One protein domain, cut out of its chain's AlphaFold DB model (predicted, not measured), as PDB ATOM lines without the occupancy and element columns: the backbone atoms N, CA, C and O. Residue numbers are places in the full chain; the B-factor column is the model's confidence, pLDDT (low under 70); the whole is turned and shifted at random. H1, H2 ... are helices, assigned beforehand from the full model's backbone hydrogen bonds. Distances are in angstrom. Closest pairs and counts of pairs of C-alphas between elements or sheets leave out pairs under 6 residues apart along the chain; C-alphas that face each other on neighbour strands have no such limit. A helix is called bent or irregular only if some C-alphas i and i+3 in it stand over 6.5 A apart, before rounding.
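AT A GLANCE: This is residues 214 to 270 of the 276 residues of an uncharacterized protein of Epibacterium multivorans (UniProt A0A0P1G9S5). The long helix H1 and the shorter H4 lie towards opposite ends of an elongated shape, with tiny H2 and H3 between; residues 225 to 231 stick out. The 57 printed residues hold four named helices, H1 to H4 in order, and no named strand: all helix. It is only just compact, close to loose: radius of gyration of the C-alphas 12.3 A, spans 37 by 24 by 18 A.

IN THESE COORDINATES: H1, residues 214 to 229, starts at C-alpha 214 (-32.719, 68.759, 185.560) and measures 23.0 A. H2, residues 238 to 241, is irregular, 7.2 A long. H3, residues 248 to 251, measures 5.2 A. H4, residues 262 to 269, measures 10.1 A, ending at C-alpha 269 (-12.837, 67.865, 173.840).

HOW THE PARTS SIT: H1 touches H2 with residues 216 to 220 alone; the closest C-alphas, of Thr 216 and Pro 238, are 5.1 A apart. H2 touches H3, closest at C-alphas Asn 239 and Arg 251, 4.9 A. H3 and H4 are close but not clearly touching, closest at C-alphas Phe 249 and Tyr 268, 6.3 A. H1 and H4 are apart. Every O i to N i+4 pair is within hydrogen-bond range in H1 and H4; H2 and H3 are too short for one.

THE WHOLE: The farthest C-alphas, Gln 229 and Gly 270, are 37.5 A apart. The printed part has no cut and no long link. Residues 225 to 236, 238 and 241 have pLDDT under 70.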
ATOM      1  N   ALA A 214     -31.581  69.603 185.212       90.44
ATOM      2  CA  ALA A 214     -32.719  68.759 185.560       90.44
ATOM      3  C   ALA A 214     -34.056  69.390 185.133       90.44
ATOM      4  O   ALA A 214     -34.857  68.730 184.469       90.44
ATOM      5  N   GLU A 215     -34.290  70.671 185.445       89.88
ATOM      6  CA  GLU A 215     -35.545  71.355 185.097       89.88
ATOM      7  C   GLU A 215     -35.756  71.463 183.579       89.88
ATOM      8  O   GLU A 215     -36.827  71.134 183.063       89.88
ATOM      9  N   THR A 216     -34.729  71.877 182.834       87.00
ATOM     10  CA  THR A 216     -34.804  71.964 181.367       87.00
ATOM     11  C   THR A 216     -34.933  70.591 180.709       87.00
ATOM     12  O   THR A 216     -35.667  70.451 179.729       87.00
ATOM     13  N   SER A 217     -34.291  69.560 181.264       85.69
ATOM     14  CA  SER A 217     -34.453  68.176 180.807       85.69
ATOM     15  C   SER A 217     -35.872  67.663 181.036       85.69
ATOM     16  O   SER A 217     -36.436  67.040 180.140       85.69
ATOM     17  N   ALA A 218     -36.484  67.961 182.185       85.56
ATOM     18  CA  ALA A 218     -37.870  67.593 182.461       85.56
ATOM     19  C   ALA A 218     -38.845  68.276 181.486       85.56
ATOM     20  O   ALA A 218     -39.738  67.624 180.939       85.56
ATOM     21  N   LEU A 219     -38.638  69.565 181.187       81.94
ATOM     22  CA  LEU A 219     -39.429  70.277 180.174       81.94
ATOM     23  C   LEU A 219     -39.260  69.681 178.773       81.94
ATOM     24  O   LEU A 219     -40.240  69.504 178.047       81.94
ATOM     25  N   ALA A 220     -38.028  69.348 178.398       81.62
ATOM     26  CA  ALA A 220     -37.719  68.689 177.137       81.62
ATOM     27  C   ALA A 220     -38.410  67.320 177.012       81.62
ATOM     28  O   ALA A 220     -38.996  67.027 175.969       81.62
ATOM     29  N   GLN A 221     -38.404  66.510 178.074       79.19
ATOM     30  CA  GLN A 221     -39.111  65.224 178.115       79.19
ATOM     31  C   GLN A 221     -40.627  65.393 177.979       79.19
ATOM     32  O   GLN A 221     -41.258  64.680 177.197       79.19
ATOM     33  N   ALA A 222     -41.215  66.362 178.685       78.94
ATOM     34  CA  ALA A 222     -42.641  66.654 178.568       78.94
ATOM     35  C   ALA A 222     -43.017  67.060 177.132       78.94
ATOM     36  O   ALA A 222     -44.018  66.589 176.588       78.94
ATOM     37  N   LYS A 223     -42.180  67.880 176.484       74.50
ATOM     38  CA  LYS A 223     -42.372  68.295 175.090       74.50
ATOM     39  C   LYS A 223     -42.251  67.125 174.111       74.50
ATOM     40  O   LYS A 223     -43.098  67.005 173.230       74.50
ATOM     41  N   LEU A 224     -41.263  66.241 174.290       73.69
ATOM     42  CA  LEU A 224     -41.132  65.012 173.496       73.69
ATOM     43  C   LEU A 224     -42.410  64.169 173.553       73.69
ATOM     44  O   LEU A 224     -42.891  63.729 172.514       73.69
ATOM     45  N   GLY A 225     -42.980  63.974 174.748       68.56
ATOM     46  CA  GLY A 225     -44.215  63.205 174.921       68.56
ATOM     47  C   GLY A 225     -45.395  63.783 174.132       68.56
ATOM     48  O   GLY A 225     -46.135  63.035 173.494       68.56
ATOM     49  N   LEU A 226     -45.532  65.111 174.112       66.69
ATOM     50  CA  LEU A 226     -46.571  65.813 173.350       66.69
ATOM     51  C   LEU A 226     -46.316  65.787 171.834       66.69
ATOM     52  O   LEU A 226     -47.245  65.617 171.049       66.69
ATOM     53  N   GLU A 227     -45.068  65.949 171.394       66.62
ATOM     54  CA  GLU A 227     -44.727  65.982 169.965       66.62
ATOM     55  C   GLU A 227     -44.730  64.595 169.317       66.62
ATOM     56  O   GLU A 227     -45.108  64.472 168.150       66.62
ATOM     57  N   TYR A 228     -44.406  63.547 170.080       60.00
ATOM     58  CA  TYR A 228     -44.567  62.157 169.653       60.00
ATOM     59  C   TYR A 228     -46.045  61.821 169.414       60.00
ATOM     60  O   TYR A 228     -46.383  61.197 168.410       60.00
ATOM     61  N   GLN A 229     -46.944  62.317 170.273       60.75
ATOM     62  CA  GLN A 229     -48.396  62.236 170.048       60.75
ATOM     63  C   GLN A 229     -48.852  63.027 168.809       60.75
ATOM     64  O   GLN A 229     -49.878  62.704 168.217       60.75
ATOM     65  N   ALA A 230     -48.083  64.036 168.390       61.09
ATOM     66  CA  ALA A 230     -48.355  64.868 167.220       61.09
ATOM     67  C   ALA A 230     -47.601  64.432 165.943       61.09
ATOM     68  O   ALA A 230     -47.615  65.175 164.960       61.09
ATOM     69  N   PHE A 231     -46.942  63.261 165.940       56.34
ATOM     70  CA  PHE A 231     -46.160  62.716 164.815       56.34
ATOM     71  C   PHE A 231     -45.084  63.665 164.249       56.34
ATOM     72  O   PHE A 231     -44.796  63.651 163.051       56.34
ATOM     73  N   LYS A 232     -44.463  64.494 165.095       56.00
ATOM     74  CA  LYS A 232     -43.318  65.336 164.707       56.00
ATOM     75  C   LYS A 232     -42.016  64.717 165.208       56.00
ATOM     76  O   LYS A 232     -42.000  64.123 166.278       56.00
ATOM     77  N   THR A 233     -40.928  64.863 164.447       51.62
ATOM     78  CA  THR A 233     -39.569  64.466 164.862       51.62
ATOM     79  C   THR A 233     -38.908  65.630 165.602       51.62
ATOM     80  O   THR A 233     -38.617  66.646 164.965       51.62
ATOM     81  N   PRO A 234     -38.676  65.544 166.921       54.34
ATOM     82  CA  PRO A 234     -38.180  66.698 167.661       54.34
ATOM     83  C   PRO A 234     -36.648  66.771 167.669       54.34
ATOM     84  O   PRO A 234     -35.996  65.852 168.161       54.34
ATOM     85  N   ASP A 235     -36.060  67.881 167.207       61.41
ATOM     86  CA  ASP A 235     -34.710  68.288 167.642       61.41
ATOM     87  C   ASP A 235     -34.863  69.004 168.991       61.41
ATOM     88  O   ASP A 235     -35.108  70.212 169.050       61.41
ATOM     89  N   ILE A 236     -34.840  68.241 170.088       64.44
ATOM     90  CA  ILE A 236     -34.990  68.792 171.439       64.44
ATOM     91  C   ILE A 236     -33.629  68.854 172.117       64.44
ATOM     92  O   ILE A 236     -33.100  67.858 172.608       64.44
ATOM     93  N   ARG A 237     -33.099  70.077 172.190       70.25
ATOM     94  CA  ARG A 237     -31.937  70.432 173.006       70.25
ATOM     95  C   ARG A 237     -32.438  71.116 174.278       70.25
ATOM     96  O   ARG A 237     -32.863  72.267 174.192       70.25
ATOM     97  N   PRO A 238     -32.428  70.448 175.446       69.06
ATOM     98  CA  PRO A 238     -33.048  70.968 176.672       69.06
ATOM     99  C   PRO A 238     -32.511  72.351 177.060       69.06
ATOM    100  O   PRO A 238     -33.260  73.239 177.461       69.06
ATOM    101  N   ASN A 239     -31.218  72.568 176.839       75.12
ATOM    102  CA  ASN A 239     -30.515  73.767 177.268       75.12
ATOM    103  C   ASN A 239     -30.576  74.924 176.256       75.12
ATOM    104  O   ASN A 239     -29.935  75.951 176.473       75.12
ATOM    105  N   SER A 240     -31.342  74.814 175.163       71.12
ATOM    106  CA  SER A 240     -31.444  75.893 174.165       71.12
ATOM    107  C   SER A 240     -32.141  77.150 174.695       71.12
ATOM    108  O   SER A 240     -31.988  78.220 174.113       71.12
ATOM    109  N   ALA A 241     -32.925  77.021 175.770       69.50
ATOM    110  CA  ALA A 241     -33.604  78.133 176.437       69.50
ATOM    111  C   ALA A 241     -32.729  78.843 177.490       69.50
ATOM    112  O   ALA A 241     -33.135  79.872 178.029       69.50
ATOM    113  N   LEU A 242     -31.552  78.294 177.806       79.31
ATOM    114  CA  LEU A 242     -30.615  78.886 178.758       79.31
ATOM    115  C   LEU A 242     -29.830  80.042 178.114       79.31
ATOM    116  O   LEU A 242     -29.774  80.142 176.884       79.31
ATOM    117  N   PRO A 243     -29.204  80.926 178.915       75.81
ATOM    118  CA  PRO A 243     -28.496  82.079 178.383       75.81
ATOM    119  C   PRO A 243     -27.452  81.703 177.332       75.81
ATOM    120  O   PRO A 243     -26.669  80.768 177.502       75.81
ATOM    121  N   ASN A 244     -27.339  82.530 176.291       74.94
ATOM    122  CA  ASN A 244     -26.316  82.404 175.248       74.94
ATOM    123  C   ASN A 244     -24.870  82.578 175.754       74.94
ATOM    124  O   ASN A 244     -23.941  82.591 174.946       74.94
ATOM    125  N   ALA A 245     -24.657  82.721 177.056       79.06
ATOM    126  CA  ALA A 245     -23.341  82.763 177.670       79.06
ATOM    127  C   ALA A 245     -22.871  81.401 178.211       79.06
ATOM    128  O   ALA A 245     -21.686  81.266 178.500       79.06
ATOM    129  N   ILE A 246     -23.745  80.386 178.323       85.31
ATOM    130  CA  ILE A 246     -23.313  79.054 178.779       85.31
ATOM    131  C   ILE A 246     -22.370  78.403 177.763       85.31
ATOM    132  O   ILE A 246     -22.477  78.660 176.555       85.31
ATOM    133  N   HIS A 247     -21.482  77.534 178.250       83.50
ATOM    134  CA  HIS A 247     -20.505  76.839 177.413       83.50
ATOM    135  C   HIS A 247     -21.206  76.061 176.273       83.50
ATOM    136  O   HIS A 247     -22.180  75.356 176.542       83.50
ATOM    137  N   PRO A 248     -20.731  76.121 175.011       85.19
ATOM    138  CA  PRO A 248     -21.396  75.474 173.873       85.19
ATOM    139  C   PRO A 248     -21.668  73.975 174.057       85.19
ATOM    140  O   PRO A 248     -22.766  73.518 173.756       85.19
ATOM    141  N   PHE A 249     -20.718  73.235 174.647       87.38
ATOM    142  CA  PHE A 249     -20.921  71.837 175.063       87.38
ATOM    143  C   PHE A 249     -22.218  71.639 175.858       87.38
ATOM    144  O   PHE A 249     -22.969  70.719 175.560       87.38
ATOM    145  N   LEU A 250     -22.509  72.526 176.818       88.62
ATOM    146  CA  LEU A 250     -23.697  72.434 177.664       88.62
ATOM    147  C   LEU A 250     -24.992  72.622 176.867       88.62
ATOM    148  O   LEU A 250     -25.999  72.012 177.206       88.62
ATOM    149  N   ARG A 251     -24.988  73.417 175.789       85.62
ATOM    150  CA  ARG A 251     -26.169  73.588 174.917       85.62
ATOM    151  C   ARG A 251     -26.485  72.353 174.097       85.62
ATOM    152  O   ARG A 251     -27.653  72.085 173.837       85.62
ATOM    153  N   ASP A 252     -25.443  71.643 173.687       86.69
ATOM    154  CA  ASP A 252     -25.559  70.431 172.883       86.69
ATOM    155  C   ASP A 252     -25.799  69.182 173.745       86.69
ATOM    156  O   ASP A 252     -25.944  68.090 173.197       86.69
ATOM    157  N   LEU A 253     -25.855  69.315 175.075       86.62
ATOM    158  CA  LEU A 253     -26.124  68.180 175.949       86.62
ATOM    159  C   LEU A 253     -27.496  67.565 175.678       86.62
ATOM    160  O   LEU A 253     -28.475  68.289 175.461       86.62
ATOM    161  N   PRO A 254     -27.587  66.228 175.754       83.94
ATOM    162  CA  PRO A 254     -28.863  65.562 175.683       83.94
ATOM    163  C   PRO A 254     -29.663  65.806 176.969       83.94
ATOM    164  O   PRO A 254     -29.192  66.369 177.964       83.94
ATOM    165  N   ILE A 255     -30.902  65.331 176.936       84.06
ATOM    166  CA  ILE A 255     -31.762  65.226 178.108       84.06
ATOM    167  C   ILE A 255     -31.067  64.395 179.193       84.06
ATOM    168  O   ILE A 255     -30.432  63.380 178.902       84.06
ATOM    169  N   LEU A 256     -31.227  64.809 180.450       84.12
ATOM    170  CA  LEU A 256     -30.757  64.068 181.617       84.12
ATOM    171  C   LEU A 256     -31.141  62.578 181.538       84.12
ATOM    172  O   LEU A 256     -32.287  62.225 181.258       84.12
ATOM    173  N   GLY A 257     -30.155  61.713 181.786       79.44
ATOM    174  CA  GLY A 257     -30.284  60.253 181.707       79.44
ATOM    175  C   GLY A 257     -29.868  59.645 180.363       79.44
ATOM    176  O   GLY A 257     -29.628  58.443 180.303       79.44
ATOM    177  N   TYR A 258     -29.714  60.450 179.308       81.81
ATOM    178  CA  TYR A 258     -29.183  59.982 178.026       81.81
ATOM    179  C   TYR A 258     -27.658  60.147 177.959       81.81
ATOM    180  O   TYR A 258     -27.125  61.152 178.440       81.81
ATOM    181  N   PRO A 259     -26.933  59.187 177.352       82.81
ATOM    182  CA  PRO A 259     -25.489  59.285 177.202       82.81
ATOM    183  C   PRO A 259     -25.109  60.434 176.263       82.81
ATOM    184  O   PRO A 259     -25.785  60.699 175.266       82.81
ATOM    185  N   VAL A 260     -23.988  61.096 176.553       84.81
ATOM    186  CA  VAL A 260     -23.421  62.101 175.648       84.81
ATOM    187  C   VAL A 260     -22.869  61.398 174.411       84.81
ATOM    188  O   VAL A 260     -22.058  60.482 174.520       84.81
ATOM    189  N   SER A 261     -23.294  61.835 173.225       85.06
ATOM    190  CA  SER A 261     -22.813  61.260 171.967       85.06
ATOM    191  C   SER A 261     -21.292  61.447 171.806       85.06
ATOM    192  O   SER A 261     -20.795  62.556 172.042       85.06
ATOM    193  N   PRO A 262     -20.550  60.426 171.326       85.19
ATOM    194  CA  PRO A 262     -19.128  60.545 171.000       85.19
ATOM    195  C   PRO A 262     -18.806  61.719 170.070       85.19
ATOM    196  O   PRO A 262     -17.790  62.382 170.256       85.19
ATOM    197  N   HIS A 263     -19.699  62.054 169.133       85.25
ATOM    198  CA  HIS A 263     -19.528  63.206 168.240       85.25
ATOM    199  C   HIS A 263     -19.502  64.542 168.995       85.25
ATOM    200  O   HIS A 263     -18.712  65.432 168.675       85.25
ATOM    201  N   ILE A 264     -20.329  64.685 170.036       85.00
ATOM    202  CA  ILE A 264     -20.337  65.877 170.899       85.00
ATOM    203  C   ILE A 264     -19.024  65.943 171.688       85.00
ATOM    204  O   ILE A 264     -18.378  66.990 171.725       85.00
ATOM    205  N   LEU A 265     -18.593  64.824 172.278       86.38
ATOM    206  CA  LEU A 265     -17.333  64.753 173.027       86.38
ATOM    207  C   LEU A 265     -16.120  65.060 172.137       86.38
ATOM    208  O   LEU A 265     -15.245  65.832 172.525       86.38
ATOM    209  N   SER A 266     -16.097  64.522 170.918       86.25
ATOM    210  CA  SER A 266     -15.071  64.791 169.910       86.25
ATOM    211  C   SER A 266     -15.035  66.269 169.517       86.25
ATOM    212  O   SER A 266     -13.978  66.896 169.564       86.25
ATOM    213  N   ARG A 267     -16.201  66.867 169.224       87.19
ATOM    214  CA  ARG A 267     -16.324  68.279 168.829       87.19
ATOM    215  C   ARG A 267     -15.729  69.243 169.859       87.19
ATOM    216  O   ARG A 267     -15.103  70.222 169.464       87.19
ATOM    217  N   TYR A 268     -15.960  69.001 171.149       87.25
ATOM    218  CA  TYR A 268     -15.608  69.961 172.204       87.25
ATOM    219  C   TYR A 268     -14.332  69.618 172.971       87.25
ATOM    220  O   TYR A 268     -13.679  70.520 173.492       87.25
ATOM    221  N   PHE A 269     -13.961  68.340 173.030       86.69
ATOM    222  CA  PHE A 269     -12.837  67.865 173.840       86.69
ATOM    223  C   PHE A 269     -11.830  67.026 173.048       86.69
ATOM    224  O   PHE A 269     -10.847  66.561 173.621       86.69
ATOM    225  N   GLY A 270     -12.038  66.826 171.741       79.75
ATOM    226  CA  GLY A 270     -11.131  66.047 170.897       79.75
ATOM    227  C   GLY A 270     -11.064  64.564 171.273       79.75
ATOM    228  O   GLY A 270     -10.089  63.894 170.930       79.75
TER     229      GLY A 270